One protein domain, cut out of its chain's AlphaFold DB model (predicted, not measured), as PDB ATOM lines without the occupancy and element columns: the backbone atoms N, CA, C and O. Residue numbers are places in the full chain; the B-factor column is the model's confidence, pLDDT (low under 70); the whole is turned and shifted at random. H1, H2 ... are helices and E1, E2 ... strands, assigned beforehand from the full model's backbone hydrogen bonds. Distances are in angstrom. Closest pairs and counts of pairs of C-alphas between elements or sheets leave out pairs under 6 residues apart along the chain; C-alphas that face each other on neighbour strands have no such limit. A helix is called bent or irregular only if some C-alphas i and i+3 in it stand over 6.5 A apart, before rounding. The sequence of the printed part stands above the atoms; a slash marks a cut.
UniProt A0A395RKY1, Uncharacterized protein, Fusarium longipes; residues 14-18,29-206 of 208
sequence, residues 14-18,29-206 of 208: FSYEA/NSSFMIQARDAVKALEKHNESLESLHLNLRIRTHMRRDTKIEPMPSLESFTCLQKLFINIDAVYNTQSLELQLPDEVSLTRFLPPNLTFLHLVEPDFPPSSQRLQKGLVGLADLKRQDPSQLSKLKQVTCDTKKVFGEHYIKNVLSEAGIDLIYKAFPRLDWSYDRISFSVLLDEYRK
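AT A GLANCE: This is residues 14 to 18 and 29 to 206 of the 208 residues of an uncharacterized protein of Fusarium longipes (UniProt A0A395RKY1). A twisted wall of six parallel strands has helices over one face: H1 near one edge, H5 at the other edge, and the long H4 between and farther out, with the short H2 and H3. A long link leads from the wall's last strand to H6, and residues 199 to 206 stick out as a small arm. The printed part has 183 residues, under half of them in named elements, in the order E1 H1 E2 E3 E4 H2 H3 E5 H4 E6 H5 E7 H6; the class is mixed, helices and strands. The sheet's order is E1 E2 E4 E5 E6 E7. The whole is compact, with a radius of gyration of the C-alphas of 16.5 A and spans of 56 by 41 by 34 A.

HOW THE PARTS SIT: Start with the sheet: E1, residues 14 to 17, E2, 52 to 56, E4, 83 to 87, E5, 117 to 121, E6, 155 to 158, and E7, 179 to 182. It is twisted, with C-alphas up to 4.0 A off its best plane. Across it, look for N 16 and O 54 at 2.8 A, N 55 and O 85 at 2.8 A, N 119 and O 84 at 2.8 A, N 120 and O 157 at 2.8 A, and N 158 and O 181 at 2.9 A, within hydrogen-bond range. H1, residues 36 to 46, is on the sheet at a height of 9.9 A; its closest C-alphas to E2 are Ala 36 and Leu 55, 7.0 A apart. H5, residues 166 to 175, is on the same face, only just over E7 with 3 of its C-alphas; the closest are Lys 170 and Leu 180, 5.8 A apart. H4, residues 129 to 145, is only just not on the sheet, with 4 pairs of C-alphas within 10 A. With residues 133 to 140 alone it touches H5, at a shallow tilt of 16 degrees, the same way; the closest C-alphas, Ala 140 and Leu 173, are 5.3 A apart. H3, residues 103 to 106, touches H4, with C-alphas 104 and 135 closest at 4.1 A. H2, residues 89 to 92, only grazes the sheet and only just touches H3, with 3 pairs of C-alphas within 8 A, the closest being Val 91 and Ser 106 at 6.1 A. The strand-helix-strand units, parallel neighbour strands joined through helices, are E4, H2 H3, E5; E5, H4, E6; and E6, H5, E7, each with a right-handed crossover. E3, residues 60 to 63, pairs with no named strand; H6, residues 197 to 204, is not on the sheet and touches no helix. Every O i to N i+4 pair is within hydrogen-bond range in H4, H5 and H6, and 5 of 7 are in H1; H2 and H3 are too short for such a pair.

IN THESE COORDINATES: Find C-alpha 14 at (-38.000, -38.578, 20.146), where E1 begins. Of the strands, E2 is 12.9 A long, E4 13.6 A and E5 13.1 A. H4 runs 24.5 A, from C-alpha 129 at (-29.621, -14.970, 33.080) to C-alpha 145. H1 is 15.6 A long and irregular, with C-alphas 42 and 45 at 7.4 A; H5 is 14.0 A long. H6 ends at C-alpha 204, (-48.742, -22.013, 51.662).

THE WHOLE: The C-alphas farthest apart are those of Ser 148 and Lys 206, at 56.3 A. Residues 19 to 28 are not printed, and C-alphas 18 and 29 are 16.4 A apart across the cut. The long links are E3 to E4 and E7 to H6. The mean pLDDT of the printed part is 81.5; look for values under 70 in residues 29 to 33, 59 to 69, 94 to 99, 124 to 127, 161 to 166 and 188 to 206.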
ATOM      1  N   PHE A  14     -37.617 -38.180  18.794       94.88
ATOM      2  CA  PHE A  14     -38.000 -38.578  20.146       94.88
ATOM      3  C   PHE A  14     -38.468 -37.353  20.932       94.88
ATOM      4  O   PHE A  14     -37.836 -36.297  20.865       94.88
ATOM      5  N   SER A  15     -39.558 -37.506  21.686       91.94
ATOM      6  CA  SER A  15     -40.047 -36.486  22.610       91.94
ATOM      7  C   SER A  15     -40.368 -37.095  23.967       91.94
ATOM      8  O   SER A  15     -41.019 -38.137  24.050       91.94
ATOM      9  N   TYR A  16     -39.935 -36.414  25.020       88.44
ATOM     10  CA  TYR A  16     -40.315 -36.684  26.390       88.44
ATOM     11  C   TYR A  16     -40.654 -35.371  27.090       88.44
ATOM     12  O   TYR A  16     -39.868 -34.419  27.089       88.44
ATOM     13  N   GLU A  17     -41.822 -35.354  27.721       86.62
ATOM     14  CA  GLU A  17     -42.294 -34.248  28.541       86.62
ATOM     15  C   GLU A  17     -42.589 -34.782  29.941       86.62
ATOM     16  O   GLU A  17     -43.331 -35.757  30.101       86.62
ATOM     17  N   ALA A  18     -41.984 -34.165  30.956       77.44
ATOM     18  CA  ALA A  18     -42.270 -34.511  32.338       77.44
ATOM     19  C   ALA A  18     -43.736 -34.182  32.667       77.44
ATOM     20  O   ALA A  18     -44.246 -33.124  32.293       77.44
ATOM     21  N   ASN A  29     -32.964 -39.067  44.945       45.00
ATOM     22  CA  ASN A  29     -33.344 -40.464  44.761       45.00
ATOM     23  C   ASN A  29     -34.847 -40.707  44.603       45.00
ATOM     24  O   ASN A  29     -35.310 -41.844  44.723       45.00
ATOM     25  N   SER A  30     -35.633 -39.679  44.293       53.41
ATOM     26  CA  SER A  30     -36.953 -39.932  43.722       53.41
ATOM     27  C   SER A  30     -36.776 -40.627  42.369       53.41
ATOM     28  O   SER A  30     -36.496 -39.979  41.360       53.41
ATOM     29  N   SER A  31     -37.020 -41.938  42.329       52.09
ATOM     30  CA  SER A  31     -37.081 -42.767  41.112       52.09
ATOM     31  C   SER A  31     -38.077 -42.261  40.054       52.09
ATOM     32  O   SER A  31     -38.171 -42.825  38.967       52.09
ATOM     33  N   PHE A  32     -38.823 -41.199  40.362       54.97
ATOM     34  CA  PHE A  32     -39.820 -40.576  39.504       54.97
ATOM     35  C   PHE A  32     -39.264 -39.481  38.573       54.97
ATOM     36  O   PHE A  32     -40.031 -38.953  37.770       54.97
ATOM     37  N   MET A  33     -37.974 -39.120  38.644       68.56
ATOM     38  CA  MET A  33     -37.399 -38.050  37.812       68.56
ATOM     39  C   MET A  33     -36.347 -38.567  36.832       68.56
ATOM     40  O   MET A  33     -35.230 -38.894  37.218       68.56
ATOM     41  N   ILE A  34     -36.696 -38.580  35.547       76.50
ATOM     42  CA  ILE A  34     -35.741 -38.819  34.461       76.50
ATOM     43  C   ILE A  34     -34.859 -37.576  34.300       76.50
ATOM     44  O   ILE A  34     -35.384 -36.484  34.075       76.50
ATOM     45  N   GLN A  35     -33.534 -37.729  34.374       80.50
ATOM     46  CA  GLN A  35     -32.595 -36.666  34.012       80.50
ATOM     47  C   GLN A  35     -32.297 -36.693  32.508       80.50
ATOM     48  O   GLN A  35     -32.457 -37.711  31.829       80.50
ATOM     49  N   ALA A  36     -31.801 -35.576  31.967       84.75
ATOM     50  CA  ALA A  36     -31.424 -35.505  30.557       84.75
ATOM     51  C   ALA A  36     -30.368 -36.569  30.194       84.75
ATOM     52  O   ALA A  36     -30.471 -37.204  29.145       84.75
ATOM     53  N   ARG A  37     -29.414 -36.834  31.100       85.88
ATOM     54  CA  ARG A  37     -28.421 -37.906  30.946       85.88
ATOM     55  C   ARG A  37     -29.063 -39.284  30.788       85.88
ATOM     56  O   ARG A  37     -28.637 -40.041  29.917       85.88
ATOM     57  N   ASP A  38     -30.077 -39.603  31.590       86.25
ATOM     58  CA  ASP A  38     -30.761 -40.901  31.533       86.25
ATOM     59  C   ASP A  38     -31.450 -41.100  30.182       86.25
ATOM     60  O   ASP A  38     -31.327 -42.159  29.562       86.25
ATOM     61  N   ALA A  39     -32.120 -40.051  29.692       89.38
ATOM     62  CA  ALA A  39     -32.757 -40.060  28.381       89.38
ATOM     63  C   ALA A  39     -31.732 -40.245  27.253       89.38
ATOM     64  O   ALA A  39     -31.933 -41.081  26.375       89.38
ATOM     65  N   VAL A  40     -30.609 -39.516  27.288       91.69
ATOM     66  CA  VAL A  40     -29.547 -39.661  26.280       91.69
ATOM     67  C   VAL A  40     -28.969 -41.073  26.294       91.69
ATOM     68  O   VAL A  40     -28.884 -41.694  25.236       91.69
ATOM     69  N   LYS A  41     -28.657 -41.619  27.476       92.06
ATOM     70  CA  LYS A  41     -28.124 -42.981  27.625       92.06
ATOM     71  C   LYS A  41     -29.070 -44.032  27.037       92.06
ATOM     72  O   LYS A  41     -28.634 -44.949  26.348       92.06
ATOM     73  N   ALA A  42     -30.375 -43.890  27.261       92.19
ATOM     74  CA  ALA A  42     -31.376 -44.792  26.689       92.19
ATOM     75  C   ALA A  42     -31.463 -44.710  25.148       92.19
ATOM     76  O   ALA A  42     -31.886 -45.671  24.498       92.19
ATOM     77  N   LEU A  43     -31.061 -43.578  24.566       94.31
ATOM     78  CA  LEU A  43     -31.136 -43.287  23.134       94.31
ATOM     79  C   LEU A  43     -29.819 -43.515  22.379       94.31
ATOM     80  O   LEU A  43     -29.819 -43.387  21.157       94.31
ATOM     81  N   GLU A  44     -28.729 -43.900  23.049       93.56
ATOM     82  CA  GLU A  44     -27.415 -44.122  22.416       93.56
ATOM     83  C   GLU A  44     -27.482 -45.094  21.230       93.56
ATOM     84  O   GLU A  44     -26.878 -44.846  20.192       93.56
ATOM     85  N   LYS A  45     -28.301 -46.150  21.318       94.06
ATOM     86  CA  LYS A  45     -28.519 -47.116  20.221       94.06
ATOM     87  C   LYS A  45     -29.179 -46.525  18.963       94.06
ATOM     88  O   LYS A  45     -29.294 -47.212  17.954       94.06
ATOM     89  N   HIS A  46     -29.676 -45.291  19.037       94.50
ATOM     90  CA  HIS A  46     -30.348 -44.579  17.950       94.50
ATOM     91  C   HIS A  46     -29.558 -43.358  17.461       94.50
ATOM     92  O   HIS A  46     -30.086 -42.589  16.655       94.50
ATOM     93  N   ASN A  47     -28.317 -43.180  17.921       94.50
ATOM     94  CA  ASN A  47     -27.465 -42.023  17.642       94.50
ATOM     95  C   ASN A  47     -27.282 -41.716  16.136       94.50
ATOM     96  O   ASN A  47     -27.328 -40.556  15.730       94.50
ATOM     97  N   GLU A  48     -27.198 -42.739  15.288       95.06
ATOM     98  CA  GLU A  48     -27.073 -42.615  13.827       95.06
ATOM     99  C   GLU A  48     -28.409 -42.419  13.091       95.06
ATOM    100  O   GLU A  48     -28.435 -42.304  11.870       95.06
ATOM    101  N   SER A  49     -29.542 -42.417  13.798       95.56
ATOM    102  CA  SER A  49     -30.871 -42.276  13.175       95.56
ATOM    103  C   SER A  49     -31.681 -41.093  13.699       95.56
ATOM    104  O   SER A  49     -32.496 -40.550  12.955       95.56
ATOM    105  N   LEU A  50     -31.446 -40.675  14.947       97.00
ATOM    106  CA  LEU A  50     -32.246 -39.668  15.636       97.00
ATOM    107  C   LEU A  50     -32.017 -38.269  15.059       97.00
ATOM    108  O   LEU A  50     -30.959 -37.689  15.270       97.00
ATOM    109  N   GLU A  51     -33.022 -37.697  14.390       97.31
ATOM    110  CA  GLU A  51     -32.935 -36.346  13.809       97.31
ATOM    111  C   GLU A  51     -33.442 -35.243  14.746       97.31
ATOM    112  O   GLU A  51     -33.023 -34.087  14.636       97.31
ATOM    113  N   SER A  52     -34.332 -35.582  15.681       97.94
ATOM    114  CA  SER A  52     -34.899 -34.637  16.646       97.94
ATOM    115  C   SER A  52     -34.985 -35.238  18.041       97.94
ATOM    116  O   SER A  52     -35.534 -36.324  18.218       97.94
ATOM    117  N   LEU A  53     -34.526 -34.490  19.038       96.62
ATOM    118  CA  LEU A  53     -34.615 -34.831  20.452       96.62
ATOM    119  C   LEU A  53     -35.306 -33.693  21.199       96.62
ATOM    120  O   LEU A  53     -34.787 -32.579  21.253       96.62
ATOM    121  N   HIS A  54     -36.471 -33.977  21.772       95.19
ATOM    122  CA  HIS A  54     -37.211 -33.054  22.617       95.19
ATOM    123  C   HIS A  54     -37.279 -33.587  24.042       95.19
ATOM    124  O   HIS A  54     -37.929 -34.591  24.302       95.19
ATOM    125  N   LEU A  55     -36.612 -32.905  24.967       91.06
ATOM    126  CA  LEU A  55     -36.604 -33.205  26.393       91.06
ATOM    127  C   LEU A  55     -37.099 -31.978  27.155       91.06
ATOM    128  O   LEU A  55     -36.331 -31.077  27.485       91.06
ATOM    129  N   ASN A  56     -38.397 -31.942  27.433       87.81
ATOM    130  CA  ASN A  56     -39.006 -30.924  28.279       87.81
ATOM    131  C   ASN A  56     -39.154 -31.491  29.689       87.81
ATOM    132  O   ASN A  56     -40.192 -32.036  30.065       87.81
ATOM    133  N   LEU A  57     -38.079 -31.388  30.461       81.44
ATOM    134  CA  LEU A  57     -37.972 -31.967  31.802       81.44
ATOM    135  C   LEU A  57     -38.325 -30.962  32.895       81.44
ATOM    136  O   LEU A  57     -37.967 -31.159  34.049       81.44
ATOM    137  N   ARG A  58     -38.959 -29.832  32.547       79.00
ATOM    138  CA  ARG A  58     -39.274 -28.795  33.538       79.00
ATOM    139  C   ARG A  58     -40.214 -29.418  34.570       79.00
ATOM    140  O   ARG A  58     -41.246 -29.970  34.210       79.00
ATOM    141  N   ILE A  59     -39.885 -29.358  35.844       69.75
ATOM    142  CA  ILE A  59     -40.711 -29.936  36.907       69.75
ATOM    143  C   ILE A  59     -40.831 -28.930  38.037       69.75
ATOM    144  O   ILE A  59     -39.879 -28.211  38.340       69.75
ATOM    145  N   ARG A  60     -42.008 -28.896  38.662       57.59
ATOM    146  CA  ARG A  60     -42.335 -27.983  39.760       57.59
ATOM    147  C   ARG A  60     -41.811 -28.550  41.070       57.59
ATOM    148  O   ARG A  60     -42.569 -29.029  41.913       57.59
ATOM    149  N   THR A  61     -40.497 -28.557  41.222       56.75
ATOM    150  CA  THR A  61     -39.858 -29.020  42.451       56.75
ATOM    151  C   THR A  61     -38.759 -28.071  42.882       56.75
ATOM    152  O   THR A  61     -37.951 -27.592  42.085       56.75
ATOM    153  N   HIS A  62     -38.722 -27.823  44.187       52.88
ATOM    154  CA  HIS A  62     -37.515 -27.346  44.830       52.88
ATOM    155  C   HIS A  62     -36.532 -28.508  44.925       52.88
ATOM    156  O   HIS A  62     -36.599 -29.311  45.860       52.88
ATOM    157  N   MET A  63     -35.594 -28.565  43.982       55.91
ATOM    158  CA  MET A  63     -34.376 -29.339  44.195       55.91
ATOM    159  C   MET A  63     -33.647 -28.747  45.394       55.91
ATOM    160  O   MET A  63     -33.506 -27.521  45.506       55.91
ATOM    161  N   ARG A  64     -33.195 -29.598  46.313       52.88
ATOM    162  CA  ARG A  64     -32.301 -29.120  47.362       52.88
ATOM    163  C   ARG A  64     -30.983 -28.648  46.729       52.88
ATOM    164  O   ARG A  64     -30.598 -29.086  45.648       52.88
ATOM    165  N   ARG A  65     -30.285 -27.729  47.408       51.88
ATOM    166  CA  ARG A  65     -28.977 -27.188  46.968       51.88
ATOM    167  C   ARG A  65     -27.851 -28.227  46.926       51.88
ATOM    168  O   ARG A  65     -26.743 -27.887  46.525       51.88
ATOM    169  N   ASP A  66     -28.099 -29.423  47.437       51.78
ATOM    170  CA  ASP A  66     -27.186 -30.554  47.402       51.78
ATOM    171  C   ASP A  66     -27.502 -31.527  46.261       51.78
ATOM    172  O   ASP A  66     -26.706 -32.433  46.072       51.78
ATOM    173  N   THR A  67     -28.577 -31.321  45.478       59.62
ATOM    174  CA  THR A  67     -28.974 -32.217  44.380       59.62
ATOM    175  C   THR A  67     -27.966 -32.177  43.222       59.62
ATOM    176  O   THR A  67     -27.935 -31.258  42.401       59.62
ATOM    177  N   LYS A  68     -27.157 -33.227  43.124       62.84
ATOM    178  CA  LYS A  68     -26.188 -33.544  42.080       62.84
ATOM    179  C   LYS A  68     -26.911 -33.950  40.803       62.84
ATOM    180  O   LYS A  68     -27.109 -35.128  40.515       62.84
ATOM    181  N   ILE A  69     -27.273 -32.950  40.008       68.88
ATOM    182  CA  ILE A  69     -27.603 -33.172  38.602       68.88
ATOM    183  C   ILE A  69     -26.293 -33.246  37.828       68.88
ATOM    184  O   ILE A  69     -25.466 -32.329  37.864       68.88
ATOM    185  N   GLU A  70     -26.083 -34.372  37.161       73.38
ATOM    186  CA  GLU A  70     -24.922 -34.538  36.303       73.38
ATOM    187  C   GLU A  70     -25.092 -33.709  35.022       73.38
ATOM    188  O   GLU A  70     -26.212 -33.547  34.529       73.38
ATOM    189  N   PRO A  71     -23.996 -33.166  34.464       74.25
ATOM    190  CA  PRO A  71     -24.076 -32.378  33.245       74.25
ATOM    191  C   PRO A  71     -24.601 -33.213  32.075       74.25
ATOM    192  O   PRO A  71     -24.397 -34.430  32.014       74.25
ATOM    193  N   MET A  72     -25.215 -32.533  31.104       84.50
ATOM    194  CA  MET A  72     -25.601 -33.142  29.834       84.50
ATOM    195  C   MET A  72     -24.408 -33.890  29.203       84.50
ATOM    196  O   MET A  72     -23.338 -33.294  29.024       84.50
ATOM    197  N   PRO A  73     -24.555 -35.185  28.865       89.25
ATOM    198  CA  PRO A  73     -23.509 -35.927  28.169       89.25
ATOM    199  C   PRO A  73     -23.303 -35.387  26.750       89.25
ATOM    200  O   PRO A  73     -24.214 -34.810  26.157       89.25
ATOM    201  N   SER A  74     -22.111 -35.612  26.186       92.69
ATOM    202  CA  SER A  74     -21.830 -35.242  24.795       92.69
ATOM    203  C   SER A  74     -22.771 -35.955  23.825       92.69
ATOM    204  O   SER A  74     -22.941 -37.172  23.910       92.69
ATOM    205  N   LEU A  75     -23.344 -35.203  22.883       96.19
ATOM    206  CA  LEU A  75     -24.154 -35.729  21.786       96.19
ATOM    207  C   LEU A  75     -23.353 -35.858  20.482       96.19
ATOM    208  O   LEU A  75     -23.943 -35.978  19.414       96.19
ATOM    209  N   GLU A  76     -22.020 -35.846  20.536       95.56
ATOM    210  CA  GLU A  76     -21.167 -35.919  19.340       95.56
ATOM    211  C   GLU A  76     -21.439 -37.171  18.485       95.56
ATOM    212  O   GLU A  76     -21.436 -37.106  17.255       95.56
ATOM    213  N   SER A  77     -21.763 -38.297  19.129       96.38
ATOM    214  CA  SER A  77     -22.117 -39.545  18.444       96.38
ATOM    215  C   SER A  77     -23.494 -39.509  17.771       96.38
ATOM    216  O   SER A  77     -23.776 -40.355  16.923       96.38
ATOM    217  N   PHE A  78     -24.350 -38.531  18.096       96.69
ATOM    218  CA  PHE A  78     -25.677 -38.358  17.503       96.69
ATOM    219  C   PHE A  78     -25.573 -37.633  16.158       96.69
ATOM    220  O   PHE A  78     -25.985 -36.482  15.992       96.69
ATOM    221  N   THR A  79     -24.981 -38.310  15.178       95.69
ATOM    222  CA  THR A  79     -24.590 -37.717  13.896       95.69
ATOM    223  C   THR A  79     -25.776 -37.255  13.053       95.69
ATOM    224  O   THR A  79     -25.622 -36.324  12.268       95.69
ATOM    225  N   CYS A  80     -26.974 -37.815  13.221       96.12
ATOM    226  CA  CYS A  80     -28.166 -37.360  12.496       96.12
ATOM    227  C   CYS A  80     -28.939 -36.236  13.198       96.12
ATOM    228  O   CYS A  80     -29.839 -35.664  12.581       96.12
ATOM    229  N   LEU A  81     -28.587 -35.882  14.438       97.69
ATOM    230  CA  LEU A  81     -29.384 -34.988  15.275       97.69
ATOM    231  C   LEU A  81     -29.293 -33.533  14.804       97.69
ATOM    232  O   LEU A  81     -28.245 -32.892  14.866       97.69
ATOM    233  N   GLN A  82     -30.430 -33.006  14.351       97.81
ATOM    234  CA  GLN A  82     -30.579 -31.665  13.782       97.81
ATOM    235  C   GLN A  82     -31.392 -30.728  14.676       97.81
ATOM    236  O   GLN A  82     -31.232 -29.510  14.591       97.81
ATOM    237  N   LYS A  83     -32.284 -31.268  15.509       98.25
ATOM    238  CA  LYS A  83     -33.157 -30.489  16.393       98.25
ATOM    239  C   LYS A  83     -32.977 -30.953  17.826       98.25
ATOM    240  O   LYS A  83     -33.206 -32.123  18.123       98.25
ATOM    241  N   LEU A  84     -32.608 -30.035  18.707       97.44
ATOM    242  CA  LEU A  84     -32.462 -30.307  20.128       97.44
ATOM    243  C   LEU A  84     -33.320 -29.333  20.920       97.44
ATOM    244  O   LEU A  84     -33.180 -28.123  20.778       97.44
ATOM    245  N   PHE A  85     -34.198 -29.866  21.755       95.31
ATOM    246  CA  PHE A  85     -34.979 -29.110  22.718       95.31
ATOM    247  C   PHE A  85     -34.659 -29.639  24.105       95.31
ATOM    248  O   PHE A  85     -34.852 -30.824  24.365       95.31
ATOM    249  N   ILE A  86     -34.157 -28.766  24.973       92.31
ATOM    250  CA  ILE A  86     -33.740 -29.108  26.332       92.31
ATOM    251  C   ILE A  86     -34.011 -27.953  27.286       92.31
ATOM    252  O   ILE A  86     -34.123 -26.791  26.892       92.31
ATOM    253  N   ASN A  87     -34.047 -28.273  28.568       87.62
ATOM    254  CA  ASN A  87     -34.054 -27.278  29.619       87.62
ATOM    255  C   ASN A  87     -32.673 -26.632  29.813       87.62
ATOM    256  O   ASN A  87     -31.634 -27.268  29.638       87.62
ATOM    257  N   ILE A  88     -32.664 -25.380  30.265       86.12
ATOM    258  CA  ILE A  88     -31.442 -24.638  30.613       86.12
ATOM    259  C   ILE A  88     -30.729 -25.260  31.833       86.12
ATOM    260  O   ILE A  88     -29.502 -25.218  31.921       86.12
ATOM    261  N   ASP A  89     -31.458 -25.874  32.768       80.88
ATOM    262  CA  ASP A  89     -30.864 -26.557  33.928       80.88
ATOM    263  C   ASP A  89     -30.014 -27.779  33.537       80.88
ATOM    264  O   ASP A  89     -28.980 -28.006  34.158       80.88
ATOM    265  N   ALA A  90     -30.339 -28.488  32.453       81.69
ATOM    266  CA  ALA A  90     -29.504 -29.570  31.922       81.69
ATOM    267  C   ALA A  90     -28.098 -29.090  31.500       81.69
ATOM    268  O   ALA A  90     -27.160 -29.885  31.436       81.69
ATOM    269  N   VAL A  91     -27.947 -27.786  31.231       85.31
ATOM    270  CA  VAL A  91     -26.676 -27.145  30.865       85.31
ATOM    271  C   VAL A  91     -25.962 -26.563  32.087       85.31
ATOM    272  O   VAL A  91     -24.753 -26.718  32.226       85.31
ATOM    273  N   TYR A  92     -26.697 -25.879  32.971       80.69
ATOM    274  CA  TYR A  92     -26.103 -25.018  34.003       80.69
ATOM    275  C   TYR A  92     -26.342 -25.472  35.450       80.69
ATOM    276  O   TYR A  92     -25.792 -24.855  36.365       80.69
ATOM    277  N   ASN A  93     -27.122 -26.523  35.707       71.19
ATOM    278  CA  ASN A  93     -27.432 -26.985  37.067       71.19
ATOM    279  C   ASN A  93     -26.359 -27.921  37.656       71.19
ATOM    280  O   ASN A  93     -26.662 -28.861  38.385       71.19
ATOM    281  N   THR A  94     -25.084 -27.665  37.356       61.03
ATOM    282  CA  THR A  94     -23.968 -28.396  37.959       61.03
ATOM    283  C   THR A  94     -23.674 -27.830  39.351       61.03
ATOM    284  O   THR A  94     -22.880 -26.911  39.541       61.03
ATOM    285  N   GLN A  95     -24.342 -28.380  40.367       58.03
ATOM    286  CA  GLN A  95     -24.097 -28.029  41.776       58.03
ATOM    287  C   GLN A  95     -22.783 -28.636  42.313       58.03
ATOM    288  O   GLN A  95     -22.296 -28.235  43.367       58.03
ATOM    289  N   SER A  96     -22.158 -29.549  41.558       56.00
ATOM    290  CA  SER A  96     -20.793 -30.021  41.815       56.00
ATOM    291  C   SER A  96     -19.766 -29.030  41.261       56.00
ATOM    292  O   SER A  96     -19.607 -28.925  40.045       56.00
ATOM    293  N   LEU A  97     -19.047 -28.336  42.152       59.19
ATOM    294  CA  LEU A  97     -17.961 -27.405  41.802       59.19
ATOM    295  C   LEU A  97     -16.874 -28.062  40.934       59.19
ATOM    296  O   LEU A  97     -16.283 -27.401  40.090       59.19
ATOM    297  N   GLU A  98     -16.647 -29.367  41.098       58.34
ATOM    298  CA  GLU A  98     -15.656 -30.137  40.332       58.34
ATOM    299  C   GLU A  98     -16.072 -30.365  38.871       58.34
ATOM    300  O   GLU A  98     -15.232 -30.624  38.011       58.34
ATOM    301  N   LEU A  99     -17.373 -30.264  38.580       64.38
ATOM    302  CA  LEU A  99     -17.949 -30.436  37.246       64.38
ATOM    303  C   LEU A  99     -18.384 -29.101  36.623       64.38
ATOM    304  O   LEU A  99     -18.941 -29.094  35.521       64.38
ATOM    305  N   GLN A 100     -18.149 -27.976  37.307       70.94
ATOM    306  CA  GLN A 100     -18.465 -26.651  36.785       70.94
ATOM    307  C   GLN A 100     -17.465 -26.255  35.704       70.94
ATOM    308  O   GLN A 100     -16.277 -26.051  35.942       70.94
ATOM    309  N   LEU A 101     -17.984 -26.136  34.490       80.25
ATOM    310  CA  LEU A 101     -17.280 -25.534  33.372       80.25
ATOM    311  C   LEU A 101     -17.491 -24.018  33.389       80.25
ATOM    312  O   LEU A 101     -18.488 -23.545  33.944       80.25
ATOM    313  N   PRO A 102     -16.620 -23.256  32.706       89.00
ATOM    314  CA  PRO A 102     -16.944 -21.889  32.323       89.00
ATOM    315  C   PRO A 102     -18.308 -21.831  31.621       89.00
ATOM    316  O   PRO A 102     -18.642 -22.699  30.802       89.00
ATOM    317  N   ASP A 103     -19.111 -20.814  31.932       89.38
ATOM    318  CA  ASP A 103     -20.461 -20.667  31.374       89.38
ATOM    319  C   ASP A 103     -20.433 -20.541  29.843       89.38
ATOM    320  O   ASP A 103     -21.338 -21.025  29.163       89.38
ATOM    321  N   GLU A 104     -19.359 -19.952  29.311       92.38
ATOM    322  CA  GLU A 104     -19.069 -19.783  27.888       92.38
ATOM    323  C   GLU A 104     -18.900 -21.132  27.163       92.38
ATOM    324  O   GLU A 104     -19.229 -21.253  25.987       92.38
ATOM    325  N   VAL A 105     -18.433 -22.170  27.864       91.31
ATOM    326  CA  VAL A 105     -18.180 -23.512  27.299       91.31
ATOM    327  C   VAL A 105     -19.323 -24.489  27.601       91.31
ATOM    328  O   VAL A 105     -19.521 -25.474  26.891       91.31
ATOM    329  N   SER A 106     -20.106 -24.223  28.648       90.25
ATOM    330  CA  SER A 106     -21.131 -25.155  29.138       90.25
ATOM    331  C   SER A 106     -22.175 -25.502  28.071       90.25
ATOM    332  O   SER A 106     -22.554 -26.663  27.939       90.25
ATOM    333  N   LEU A 107     -22.599 -24.515  27.271       91.44
ATOM    334  CA  LEU A 107     -23.619 -24.707  26.237       91.44
ATOM    335  C   LEU A 107     -23.112 -25.484  25.016       91.44
ATOM    336  O   LEU A 107     -23.893 -26.161  24.357       91.44
ATOM    337  N   THR A 108     -21.825 -25.378  24.691       93.25
ATOM    338  CA  THR A 108     -21.270 -25.940  23.453       93.25
ATOM    339  C   THR A 108     -20.766 -27.366  23.622       93.25
ATOM    340  O   THR A 108     -20.830 -28.144  22.673       93.25
ATOM    341  N   ARG A 109     -20.325 -27.737  24.831       91.69
ATOM    342  CA  ARG A 109     -19.666 -29.023  25.117       91.69
ATOM    343  C   ARG A 109     -20.458 -30.259  24.685       91.69
ATOM    344  O   ARG A 109     -19.850 -31.288  24.407       91.69
ATOM    345  N   PHE A 110     -21.787 -30.199  24.697       93.00
ATOM    346  CA  PHE A 110     -22.624 -31.370  24.444       93.00
ATOM    347  C   PHE A 110     -23.292 -31.386  23.068       93.00
ATOM    348  O   PHE A 110     -23.998 -32.346  22.769       93.00
ATOM    349  N   LEU A 111     -23.139 -30.346  22.246       95.56
ATOM    350  CA  LEU A 111     -23.923 -30.213  21.017       95.56
ATOM    351  C   LEU A 111     -23.527 -31.268  19.966       95.56
ATOM    352  O   LEU A 111     -22.342 -31.556  19.805       95.56
ATOM    353  N   PRO A 112     -24.494 -31.829  19.215       95.75
ATOM    354  CA  PRO A 112     -24.197 -32.752  18.127       95.75
ATOM    355  C   PRO A 112     -23.637 -31.996  16.907       95.75
ATOM    356  O   PRO A 112     -23.978 -30.829  16.683       95.75
ATOM    357  N   PRO A 113     -22.844 -32.657  16.046       94.50
ATOM    358  CA  PRO A 113     -22.141 -32.002  14.939       94.50
ATOM    359  C   PRO A 113     -23.075 -31.421  13.866       94.50
ATOM    360  O   PRO A 113     -22.733 -30.446  13.200       94.50
ATOM    361  N   ASN A 114     -24.264 -32.006  13.688       96.06
ATOM    362  CA  ASN A 114     -25.215 -31.629  12.638       96.06
ATOM    363  C   ASN A 114     -26.405 -30.799  13.145       96.06
ATOM    364  O   ASN A 114     -27.404 -30.648  12.430       96.06
ATOM    365  N   LEU A 115     -26.287 -30.224  14.347       97.81
ATOM    366  CA  LEU A 115     -27.336 -29.410  14.947       97.81
ATOM    367  C   LEU A 115     -27.707 -28.232  14.043       97.81
ATOM    368  O   LEU A 115     -26.847 -27.474  13.608       97.81
ATOM    369  N   THR A 116     -29.000 -28.058  13.796       98.19
ATOM    370  CA  THR A 116     -29.558 -26.942  13.020       98.19
ATOM    371  C   THR A 116     -30.400 -26.014  13.890       98.19
ATOM    372  O   THR A 116     -30.319 -24.793  13.738       98.19
ATOM    373  N   PHE A 117     -31.171 -26.587  14.818       98.31
ATOM    374  CA  PHE A 117     -32.080 -25.863  15.700       98.31
ATOM    375  C   PHE A 117     -31.846 -26.262  17.153       98.31
ATOM    376  O   PHE A 117     -31.969 -27.438  17.507       98.31
ATOM    377  N   LEU A 118     -31.556 -25.270  17.990       97.50
ATOM    378  CA  LEU A 118     -31.463 -25.427  19.434       97.50
ATOM    379  C   LEU A 118     -32.617 -24.685  20.106       97.50
ATOM    380  O   LEU A 118     -32.821 -23.496  19.868       97.50
ATOM    381  N   HIS A 119     -33.360 -25.373  20.960       95.88
ATOM    382  CA  HIS A 119     -34.412 -24.805  21.789       95.88
ATOM    383  C   HIS A 119     -34.028 -24.970  23.258       95.88
ATOM    384  O   HIS A 119     -33.825 -26.088  23.730       95.88
ATOM    385  N   LEU A 120     -33.923 -23.848  23.961       92.50
ATOM    386  CA  LEU A 120     -33.565 -23.782  25.370       92.50
ATOM    387  C   LEU A 120     -34.777 -23.302  26.155       92.50
ATOM    388  O   LEU A 120     -35.248 -22.184  25.926       92.50
ATOM    389  N   VAL A 121     -35.275 -24.130  27.072       88.06
ATOM    390  CA  VAL A 121     -36.415 -23.761  27.915       88.06
ATOM    391  C   VAL A 121     -36.030 -23.427  29.346       88.06
ATOM    392  O   VAL A 121     -35.204 -24.097  29.964       88.06
ATOM    393  N   GLU A 122     -36.632 -22.361  29.862       81.75
ATOM    394  CA  GLU A 122     -36.387 -21.845  31.201       81.75
ATOM    395  C   GLU A 122     -37.130 -22.709  32.233       81.75
ATOM    396  O   GLU A 122     -38.335 -22.932  32.074       81.75
ATOM    397  N   PRO A 123     -36.432 -23.260  33.246       75.81
ATOM    398  CA  PRO A 123     -37.081 -23.990  34.329       75.81
ATOM    399  C   PRO A 123     -37.730 -23.015  35.320       75.81
ATOM    400  O   PRO A 123     -37.441 -21.820  35.309       75.81
ATOM    401  N   ASP A 124     -38.553 -23.537  36.230       68.31
ATOM    402  CA  ASP A 124     -39.268 -22.743  37.239       68.31
ATOM    403  C   ASP A 124     -38.340 -21.901  38.129       68.31
ATOM    404  O   ASP A 124     -38.689 -20.792  38.541       68.31
ATOM    405  N   PHE A 125     -37.139 -22.421  38.389       67.00
ATOM    406  CA  PHE A 125     -36.063 -21.736  39.098       67.00
ATOM    407  C   PHE A 125     -34.865 -21.583  38.164       67.00
ATOM    408  O   PHE A 125     -33.956 -22.419  38.183       67.00
ATOM    409  N   PRO A 126     -34.862 -20.555  37.302       68.38
ATOM    410  CA  PRO A 126     -33.813 -20.416  36.315       68.38
ATOM    411  C   PRO A 126     -32.464 -20.094  36.953       68.38
ATOM    412  O   PRO A 126     -32.400 -19.378  37.961       68.38
ATOM    413  N   PRO A 127     -31.357 -20.572  36.357       68.56
ATOM    414  CA  PRO A 127     -30.045 -20.035  36.686       68.56
ATOM    415  C   PRO A 127     -29.989 -18.541  36.340       68.56
ATOM    416  O   PRO A 127     -30.806 -18.029  35.576       68.56
ATOM    417  N   SER A 128     -28.985 -17.835  36.873       75.69
ATOM    418  CA  SER A 128     -28.762 -16.426  36.521       75.69
ATOM    419  C   SER A 128     -28.748 -16.250  35.001       75.69
ATOM    420  O   SER A 128     -28.013 -16.944  34.294       75.69
ATOM    421  N   SER A 129     -29.526 -15.286  34.507       78.81
ATOM    422  CA  SER A 129     -29.621 -14.970  33.080       78.81
ATOM    423  C   SER A 129     -28.261 -14.640  32.455       78.81
ATOM    424  O   SER A 129     -28.047 -14.899  31.271       78.81
ATOM    425  N   GLN A 130     -27.304 -14.161  33.254       83.94
ATOM    426  CA  GLN A 130     -25.922 -13.925  32.829       83.94
ATOM    427  C   GLN A 130     -25.211 -15.206  32.374       83.94
ATOM    428  O   GLN A 130     -24.410 -15.148  31.444       83.94
ATOM    429  N   ARG A 131     -25.509 -16.364  32.980       86.56
ATOM    430  CA  ARG A 131     -24.890 -17.649  32.606       86.56
ATOM    431  C   ARG A 131     -25.312 -18.068  31.204       86.56
ATOM    432  O   ARG A 131     -24.470 -18.415  30.379       86.56
ATOM    433  N   LEU A 132     -26.607 -17.944  30.907       87.50
ATOM    434  CA  LEU A 132     -27.126 -18.187  29.564       87.50
ATOM    435  C   LEU A 132     -26.528 -17.201  28.552       87.50
ATOM    436  O   LEU A 132     -26.097 -17.623  27.484       87.50
ATOM    437  N   GLN A 133     -26.461 -15.905  28.882       90.19
ATOM    438  CA  GLN A 133     -25.849 -14.904  27.998       90.19
ATOM    439  C   GLN A 133     -24.401 -15.266  27.648       90.19
ATOM    440  O   GLN A 133     -24.042 -15.261  26.474       90.19
ATOM    441  N   LYS A 134     -23.596 -15.651  28.642       92.44
ATOM    442  CA  LYS A 134     -22.217 -16.108  28.434       92.44
ATOM    443  C   LYS A 134     -22.132 -17.345  27.547       92.44
ATOM    444  O   LYS A 134     -21.320 -17.364  26.630       92.44
ATOM    445  N   GLY A 135     -22.989 -18.344  27.757       93.00
ATOM    446  CA  GLY A 135     -23.006 -19.525  26.890       93.00
ATOM    447  C   GLY A 135     -23.435 -19.227  25.457       93.00
ATOM    448  O   GLY A 135     -22.890 -19.815  24.530       93.00
ATOM    449  N   LEU A 136     -24.361 -18.287  25.246       94.62
ATOM    450  CA  LEU A 136     -24.739 -17.834  23.903       94.62
ATOM    451  C   LEU A 136     -23.599 -17.077  23.207       94.62
ATOM    452  O   LEU A 136     -23.402 -17.251  22.006       94.62
ATOM    453  N   VAL A 137     -22.827 -16.274  23.946       95.44
ATOM    454  CA  VAL A 137     -21.605 -15.642  23.419       95.44
ATOM    455  C   VAL A 137     -20.569 -16.708  23.062       95.44
ATOM    456  O   VAL A 137     -20.084 -16.721  21.937       95.44
ATOM    457  N   GLY A 138     -20.303 -17.659  23.961       95.56
ATOM    458  CA  GLY A 138     -19.360 -18.749  23.703       95.56
ATOM    459  C   GLY A 138     -19.767 -19.648  22.529       95.56
ATOM    460  O   GLY A 138     -18.911 -20.097  21.770       95.56
ATOM    461  N   LEU A 139     -21.070 -19.842  22.304       96.19
ATOM    462  CA  LEU A 139     -21.608 -20.512  21.117       96.19
ATOM    463  C   LEU A 139     -21.269 -19.766  19.819       96.19
ATOM    464  O   LEU A 139     -20.863 -20.389  18.837       96.19
ATOM    465  N   ALA A 140     -21.431 -18.440  19.810       96.62
ATOM    466  CA  ALA A 140     -21.071 -17.612  18.664       96.62
ATOM    467  C   ALA A 140     -19.556 -17.621  18.424       96.62
ATOM    468  O   ALA A 140     -19.115 -17.786  17.287       96.62
ATOM    469  N   ASP A 141     -18.766 -17.481  19.489       96.62
ATOM    470  CA  ASP A 141     -17.308 -17.463  19.409       96.62
ATOM    471  C   ASP A 141     -16.750 -18.798  18.916       96.62
ATOM    472  O   ASP A 141     -15.882 -18.792  18.044       96.62
ATOM    473  N   LEU A 142     -17.297 -19.931  19.372       95.12
ATOM    474  CA  LEU A 142     -16.914 -21.253  18.873       95.12
ATOM    475  C   LEU A 142     -17.111 -21.353  17.357       95.12
ATOM    476  O   LEU A 142     -16.184 -21.715  16.637       95.12
ATOM    477  N   LYS A 143     -18.291 -20.965  16.861       95.12
ATOM    478  CA  LYS A 143     -18.603 -21.009  15.426       95.12
ATOM    479  C   LYS A 143     -17.758 -20.025  14.604       95.12
ATOM    480  O   LYS A 143     -17.480 -20.281  13.437       95.12
ATOM    481  N   ARG A 144     -17.343 -18.888  15.175       94.62
ATOM    482  CA  ARG A 144     -16.440 -17.931  14.504       94.62
ATOM    483  C   ARG A 144     -15.006 -18.452  14.424       94.62
ATOM    484  O   ARG A 144     -14.354 -18.256  13.403       94.62
ATOM    485  N   GLN A 145     -14.519 -19.065  15.502       94.44
ATOM    486  CA  GLN A 145     -13.163 -19.609  15.586       94.44
ATOM    487  C   GLN A 145     -13.003 -20.862  14.725       94.44
ATOM    488  O   GLN A 145     -11.981 -21.020  14.061       94.44
ATOM    489  N   ASP A 146     -14.026 -21.715  14.694       92.69
ATOM    490  CA  ASP A 146     -14.073 -22.913  13.865       92.69
ATOM    491  C   ASP A 146     -15.449 -23.037  13.186       92.69
ATOM    492  O   ASP A 146     -16.351 -23.688  13.716       92.69
ATOM    493  N   PRO A 147     -15.628 -22.457  11.983       89.25
ATOM    494  CA  PRO A 147     -16.890 -22.532  11.247       89.25
ATOM    495  C   PRO A 147     -17.326 -23.951  10.874       89.25
ATOM    496  O   PRO A 147     -18.480 -24.149  10.484       89.25
ATOM    497  N   SER A 148     -16.419 -24.934  10.943       88.88
ATOM    498  CA  SER A 148     -16.765 -26.335  10.709       88.88
ATOM    499  C   SER A 148     -17.541 -26.914  11.895       88.88
ATOM    500  O   SER A 148     -18.525 -27.637  11.690       88.88
ATOM    501  N   GLN A 149     -17.182 -26.504  13.118       82.88
ATOM    502  CA  GLN A 149     -17.934 -26.796  14.330       82.88
ATOM    503  C   GLN A 149     -19.230 -25.987  14.319       82.88
ATOM    504  O   GLN A 149     -19.238 -24.760  14.340       82.88
ATOM    505  N   LEU A 150     -20.364 -26.693  14.263       89.12
ATOM    506  CA  LEU A 150     -21.707 -26.102  14.189       89.12
ATOM    507  C   LEU A 150     -22.009 -25.383  12.862       89.12
ATOM    508  O   LEU A 150     -22.862 -24.493  12.809       89.12
ATOM    509  N   SER A 151     -21.379 -25.815  11.765       92.06
ATOM    510  CA  SER A 151     -21.630 -25.297  10.407       92.06
ATOM    511  C   SER A 151     -23.114 -25.283  10.007       92.06
ATOM    512  O   SER A 151     -23.554 -24.423   9.241       92.06
ATOM    513  N   LYS A 152     -23.911 -26.213  10.548       96.56
ATOM    514  CA  LYS A 152     -25.351 -26.328  10.279       96.56
ATOM    515  C   LYS A 152     -26.235 -25.537  11.237       96.56
ATOM    516  O   LYS A 152     -27.416 -25.379  10.933       96.56
ATOM    517  N   LEU A 153     -25.701 -25.023  12.346       98.00
ATOM    518  CA  LEU A 153     -26.497 -24.345  13.365       98.00
ATOM    519  C   LEU A 153     -26.974 -22.997  12.838       98.00
ATOM    520  O   LEU A 153     -26.167 -22.105  12.575       98.00
ATOM    521  N   LYS A 154     -28.292 -22.858  12.700       97.75
ATOM    522  CA  LYS A 154     -28.931 -21.667  12.129       97.75
ATOM    523  C   LYS A 154     -29.726 -20.879  13.145       97.75
ATOM    524  O   LYS A 154     -29.870 -19.680  12.975       97.75
ATOM    525  N   GLN A 155     -30.261 -21.536  14.169       98.19
ATOM    526  CA  GLN A 155     -31.215 -20.892  15.057       98.19
ATOM    527  C   GLN A 155     -31.093 -21.395  16.488       98.19
ATOM    528  O   GLN A 155     -31.044 -22.601  16.742       98.19
ATOM    529  N   VAL A 156     -31.147 -20.445  17.417       96.31
ATOM    530  CA  VAL A 156     -31.351 -20.683  18.841       96.31
ATOM    531  C   VAL A 156     -32.671 -20.038  19.242       96.31
ATOM    532  O   VAL A 156     -32.913 -18.863  18.976       96.31
ATOM    533  N   THR A 157     -33.548 -20.810  19.875       94.00
ATOM    534  CA  THR A 157     -34.799 -20.301  20.437       94.00
ATOM    535  C   THR A 157     -34.755 -20.418  21.948       94.00
ATOM    536  O   THR A 157     -34.537 -21.517  22.454       94.00
ATOM    537  N   CYS A 158     -35.005 -19.328  22.663       89.44
ATOM    538  CA  CYS A 158     -34.984 -19.322  24.119       89.44
ATOM    539  C   CYS A 158     -36.364 -18.987  24.697       89.44
ATOM    540  O   CYS A 158     -36.991 -18.001  24.298       89.44
ATOM    541  N   ASP A 159     -36.793 -19.784  25.676       82.25
ATOM    542  CA  ASP A 159     -37.984 -19.570  26.509       82.25
ATOM    543  C   ASP A 159     -37.693 -18.625  27.679       82.25
ATOM    544  O   ASP A 159     -38.129 -18.874  28.797       82.25
ATOM    545  N   THR A 160     -36.977 -17.528  27.450       70.62
ATOM    546  CA  THR A 160     -36.734 -16.522  28.495       70.62
ATOM    547  C   THR A 160     -37.716 -15.369  28.338       70.62
ATOM    548  O   THR A 160     -37.957 -14.888  27.223       70.62
ATOM    549  N   LYS A 161     -38.223 -14.843  29.463       65.19
ATOM    550  CA  LYS A 161     -38.738 -13.465  29.463       65.19
ATOM    551  C   LYS A 161     -37.623 -12.565  28.946       65.19
ATOM    552  O   LYS A 161     -36.486 -12.725  29.382       65.19
ATOM    553  N   LYS A 162     -37.940 -11.657  28.020       58.34
ATOM    554  CA  LYS A 162     -36.970 -10.732  27.420       58.34
ATOM    555  C   LYS A 162     -36.018 -10.155  28.476       58.34
ATOM    556  O   LYS A 162     -36.483  -9.515  29.420       58.34
ATOM    557  N   VAL A 163     -34.714 -10.417  28.362       56.41
ATOM    558  CA  VAL A 163     -33.707 -10.035  29.377       56.41
ATOM    559  C   VAL A 163     -32.900  -8.839  28.885       56.41
ATOM    560  O   VAL A 163     -32.526  -8.772  27.723       56.41
ATOM    561  N   PHE A 164     -32.543  -7.917  29.778       51.97
ATOM    562  CA  PHE A 164     -31.582  -6.846  29.493       51.97
ATOM    563  C   PHE A 164     -30.295  -7.381  28.818       51.97
ATOM    564  O   PHE A 164     -29.673  -8.317  29.321       51.97
ATOM    565  N   GLY A 165     -29.905  -6.791  27.679       63.75
ATOM    566  CA  GLY A 165     -28.743  -7.207  26.872       63.75
ATOM    567  C   GLY A 165     -29.067  -7.856  25.514       63.75
ATOM    568  O   GLY A 165     -28.138  -8.175  24.773       63.75
ATOM    569  N   GLU A 166     -30.349  -8.011  25.147       68.00
ATOM    570  CA  GLU A 166     -30.778  -8.708  23.912       68.00
ATOM    571  C   GLU A 166     -30.097  -8.199  22.648       68.00
ATOM    572  O   GLU A 166     -29.708  -8.995  21.803       68.00
ATOM    573  N   HIS A 167     -29.949  -6.879  22.509       79.56
ATOM    574  CA  HIS A 167     -29.365  -6.292  21.307       79.56
ATOM    575  C   HIS A 167     -27.924  -6.751  21.103       79.56
ATOM    576  O   HIS A 167     -27.555  -7.104  19.989       79.56
ATOM    577  N   TYR A 168     -27.134  -6.811  22.176       89.19
ATOM    578  CA  TYR A 168     -25.762  -7.296  22.097       89.19
ATOM    579  C   TYR A 168     -25.721  -8.786  21.737       89.19
ATOM    580  O   TYR A 168     -25.082  -9.154  20.757       89.19
ATOM    581  N   ILE A 169     -26.464  -9.632  22.461       91.06
ATOM    582  CA  ILE A 169     -26.450 -11.089  22.232       91.06
ATOM    583  C   ILE A 169     -26.988 -11.444  20.843       91.06
ATOM    584  O   ILE A 169     -26.409 -12.271  20.140       91.06
ATOM    585  N   LYS A 170     -28.072 -10.789  20.416       91.56
ATOM    586  CA  LYS A 170     -28.650 -10.970  19.083       91.56
ATOM    587  C   LYS A 170     -27.658 -10.574  17.992       91.56
ATOM    588  O   LYS A 170     -27.536 -11.309  17.018       91.56
ATOM    589  N   ASN A 171     -26.941  -9.460  18.155       93.81
ATOM    590  CA  ASN A 171     -25.922  -9.037  17.193       93.81
ATOM    591  C   ASN A 171     -24.768 -10.046  17.134       93.81
ATOM    592  O   ASN A 171     -24.411 -10.493  16.049       93.81
ATOM    593  N   VAL A 172     -24.250 -10.471  18.293       95.31
ATOM    594  CA  VAL A 172     -23.154 -11.448  18.386       95.31
ATOM    595  C   VAL A 172     -23.506 -12.760  17.672       95.31
ATOM    596  O   VAL A 172     -22.729 -13.245  16.847       95.31
ATOM    597  N   LEU A 173     -24.695 -13.313  17.925       95.94
ATOM    598  CA  LEU A 173     -25.162 -14.532  17.257       95.94
ATOM    599  C   LEU A 173     -25.415 -14.314  15.760       95.94
ATOM    600  O   LEU A 173     -25.002 -15.140  14.947       95.94
ATOM    601  N   SER A 174     -26.024 -13.189  15.382       96.06
ATOM    602  CA  SER A 174     -26.299 -12.865  13.978       96.06
ATOM    603  C   SER A 174     -25.017 -12.755  13.152       96.06
ATOM    604  O   SER A 174     -24.988 -13.230  12.020       96.06
ATOM    605  N   GLU A 175     -23.949 -12.178  13.703       96.19
ATOM    606  CA  GLU A 175     -22.626 -12.125  13.064       96.19
ATOM    607  C   GLU A 175     -22.009 -13.520  12.875       96.19
ATOM    608  O   GLU A 175     -21.254 -13.738  11.932       96.19
ATOM    609  N   ALA A 176     -22.350 -14.484  13.737       96.06
ATOM    610  CA  ALA A 176     -21.996 -15.897  13.572       96.06
ATOM    611  C   ALA A 176     -22.988 -16.666  12.665       96.06
ATOM    612  O   ALA A 176     -22.914 -17.893  12.540       96.06
ATOM    613  N   GLY A 177     -23.949 -15.977  12.038       96.31
ATOM    614  CA  GLY A 177     -24.983 -16.584  11.200       96.31
ATOM    615  C   GLY A 177     -25.954 -17.469  11.985       96.31
ATOM    616  O   GLY A 177     -26.325 -18.539  11.499       96.31
ATOM    617  N   ILE A 178     -26.283 -17.082  13.220       97.69
ATOM    618  CA  ILE A 178     -27.257 -17.754  14.083       97.69
ATOM    619  C   ILE A 178     -28.382 -16.771  14.428       97.69
ATOM    620  O   ILE A 178     -28.151 -15.724  15.032       97.69
ATOM    621  N   ASP A 179     -29.615 -17.142  14.109       96.62
ATOM    622  CA  ASP A 179     -30.807 -16.387  14.472       96.62
ATOM    623  C   ASP A 179     -31.212 -16.677  15.921       96.62
ATOM    624  O   ASP A 179     -31.461 -17.825  16.299       96.62
ATOM    625  N   LEU A 180     -31.323 -15.626  16.738       93.94
ATOM    626  CA  LEU A 180     -31.872 -15.719  18.090       93.94
ATOM    627  C   LEU A 180     -33.360 -15.360  18.098       93.94
ATOM    628  O   LEU A 180     -33.741 -14.237  17.750       93.94
ATOM    629  N   ILE A 181     -34.192 -16.294  18.559       91.50
ATOM    630  CA  ILE A 181     -35.637 -16.108  18.715       91.50
ATOM    631  C   ILE A 181     -36.021 -16.250  20.187       91.50
ATOM    632  O   ILE A 181     -35.790 -17.282  20.807       91.50
ATOM    633  N   TYR A 182     -36.689 -15.240  20.733       86.69
ATOM    634  CA  TYR A 182     -37.356 -15.356  22.027       86.69
ATOM    635  C   TYR A 182     -38.793 -15.811  21.802       86.69
ATOM    636  O   TYR A 182     -39.551 -15.154  21.082       86.69
ATOM    637  N   LYS A 183     -39.162 -16.953  22.378       85.31
ATOM    638  CA  LYS A 183     -40.493 -17.540  22.218       85.31
ATOM    639  C   LYS A 183     -40.884 -18.268  23.493       85.31
ATOM    640  O   LYS A 183     -40.156 -19.149  23.928       85.31
ATOM    641  N   ALA A 184     -42.072 -17.953  24.002       79.88
ATOM    642  CA  ALA A 184     -42.673 -18.706  25.092       79.88
ATOM    643  C   ALA A 184     -42.934 -20.161  24.666       79.88
ATOM    644  O   ALA A 184     -43.524 -20.396  23.604       79.88
ATOM    645  N   PHE A 185     -42.580 -21.122  25.516       80.81
ATOM    646  CA  PHE A 185     -42.993 -22.521  25.375       80.81
ATOM    647  C   PHE A 185     -43.951 -22.888  26.507       80.81
ATOM    648  O   PHE A 185     -43.551 -23.569  27.460       80.81
ATOM    649  N   PRO A 186     -45.213 -22.420  26.431       72.06
ATOM    650  CA  PRO A 186     -46.184 -22.682  27.474       72.06
ATOM    651  C   PRO A 186     -46.460 -24.181  27.589       72.06
ATOM    652  O   PRO A 186     -46.448 -24.914  26.598       72.06
ATOM    653  N   ARG A 187     -46.756 -24.615  28.809       70.88
ATOM    654  CA  ARG A 187     -47.361 -25.918  29.098       70.88
ATOM    655  C   ARG A 187     -48.752 -25.694  29.666       70.88
ATOM    656  O   ARG A 187     -49.057 -24.590  30.121       70.88
ATOM    657  N   LEU A 188     -49.567 -26.748  29.714       61.06
ATOM    658  CA  LEU A 188     -50.830 -26.743  30.472       61.06
ATOM    659  C   LEU A 188     -50.639 -26.158  31.882       61.06
ATOM    660  O   LEU A 188     -51.491 -25.426  32.386       61.06
ATOM    661  N   ASP A 189     -49.455 -26.370  32.455       58.81
ATOM    662  CA  ASP A 189     -49.045 -25.927  33.772       58.81
ATOM    663  C   ASP A 189     -47.946 -24.826  33.773       58.81
ATOM    664  O   ASP A 189     -47.459 -24.460  34.839       58.81
ATOM    665  N   TRP A 190     -47.576 -24.211  32.646       58.78
ATOM    666  CA  TRP A 190     -46.532 -23.172  32.624       58.78
ATOM    667  C   TRP A 190     -46.862 -22.023  31.668       58.78
ATOM    668  O   TRP A 190     -47.147 -22.247  30.494       58.78
ATOM    669  N   SER A 191     -46.815 -20.782  32.156       62.16
ATOM    670  CA  SER A 191     -46.838 -19.569  31.332       62.16
ATOM    671  C   SER A 191     -46.146 -18.423  32.068       62.16
ATOM    672  O   SER A 191     -46.069 -18.413  33.296       62.16
ATOM    673  N   TYR A 192     -45.662 -17.436  31.315       55.53
ATOM    674  CA  TYR A 192     -44.988 -16.263  31.873       55.53
ATOM    675  C   TYR A 192     -45.845 -15.425  32.826       55.53
ATOM    676  O   TYR A 192     -45.287 -14.697  33.650       55.53
ATOM    677  N   ASP A 193     -47.166 -15.542  32.731       58.78
ATOM    678  CA  ASP A 193     -48.129 -14.760  33.509       58.78
ATOM    679  C   ASP A 193     -48.554 -15.458  34.811       58.78
ATOM    680  O   ASP A 193     -49.484 -15.018  35.484       58.78
ATOM    681  N   ARG A 194     -47.898 -16.566  35.181       57.88
ATOM    682  CA  ARG A 194     -48.201 -17.271  36.430       57.88
ATOM    683  C   ARG A 194     -47.644 -16.533  37.638       57.88
ATOM    684  O   ARG A 194     -46.559 -15.953  37.599       57.88
ATOM    685  N   ILE A 195     -48.400 -16.616  38.730       56.06
ATOM    686  CA  ILE A 195     -47.964 -16.210  40.064       56.06
ATOM    687  C   ILE A 195     -46.667 -16.964  40.368       56.06
ATOM    688  O   ILE A 195     -46.613 -18.188  40.230       56.06
ATOM    689  N   SER A 196     -45.609 -16.225  40.715       56.41
ATOM    690  CA  SER A 196     -44.309 -16.825  41.018       56.41
ATOM    691  C   SER A 196     -44.467 -17.881  42.107       56.41
ATOM    692  O   SER A 196     -45.207 -17.679  43.071       56.41
ATOM    693  N   PHE A 197     -43.737 -18.988  41.985       56.00
ATOM    694  CA  PHE A 197     -43.761 -20.039  42.994       56.00
ATOM    695  C   PHE A 197     -43.385 -19.517  44.386       56.00
ATOM    696  O   PHE A 197     -43.888 -20.041  45.367       56.00
ATOM    697  N   SER A 198     -42.581 -18.449  44.495       56.53
ATOM    698  CA  SER A 198     -42.300 -17.797  45.783       56.53
ATOM    699  C   SER A 198     -43.554 -17.226  46.446       56.53
ATOM    700  O   SER A 198     -43.716 -17.364  47.652       56.53
ATOM    701  N   VAL A 199     -44.462 -16.645  45.661       60.19
ATOM    702  CA  VAL A 199     -45.736 -16.105  46.150       60.19
ATOM    703  C   VAL A 199     -46.660 -17.244  46.581       60.19
ATOM    704  O   VAL A 199     -47.239 -17.169  47.658       60.19
ATOM    705  N   LEU A 200     -46.722 -18.334  45.807       59.56
ATOM    706  CA  LEU A 200     -47.468 -19.541  46.192       59.56
ATOM    707  C   LEU A 200     -46.891 -20.199  47.458       59.56
ATOM    708  O   LEU A 200     -47.644 -20.688  48.296       59.56
ATOM    709  N   LEU A 201     -45.564 -20.201  47.623       56.75
ATOM    710  CA  LEU A 201     -44.903 -20.739  48.814       56.75
ATOM    711  C   LEU A 201     -45.185 -19.893  50.056       56.75
ATOM    712  O   LEU A 201     -45.366 -20.441  51.141       56.75
ATOM    713  N   ASP A 202     -45.194 -18.570  49.902       60.06
ATOM    714  CA  ASP A 202     -45.511 -17.635  50.978       60.06
ATOM    715  C   ASP A 202     -46.988 -17.715  51.380       60.06
ATOM    716  O   ASP A 202     -47.302 -17.545  52.553       60.06
ATOM    717  N   GLU A 203     -47.894 -17.995  50.441       58.59
ATOM    718  CA  GLU A 203     -49.294 -18.314  50.745       58.59
ATOM    719  C   GLU A 203     -49.411 -19.650  51.487       58.59
ATOM    720  O   GLU A 203     -50.007 -19.698  52.559       58.59
ATOM    721  N   TYR A 204     -48.741 -20.701  51.007       54.78
ATOM    722  CA  TYR A 204     -48.742 -22.013  51.662       54.78
ATOM    723  C   TYR A 204     -48.159 -21.967  53.086       54.78
ATOM    724  O   TYR A 204     -48.661 -22.622  53.991       54.78
ATOM    725  N   ARG A 205     -47.121 -21.154  53.320       56.03
ATOM    726  CA  ARG A 205     -46.525 -20.925  54.653       56.03
ATOM    727  C   ARG A 205     -47.374 -20.067  55.590       56.03
ATOM    728  O   ARG A 205     -47.021 -19.950  56.754       56.03
ATOM    729  N   LYS A 206     -48.416 -19.398  55.094       55.50
ATOM    730  CA  LYS A 206     -49.362 -18.642  55.934       55.50
ATOM    731  C   LYS A 206     -50.535 -19.502  56.397       55.50
ATOM    732  O   LYS A 206     -51.203 -19.122  57.354       55.50
TER     733      LYS A 206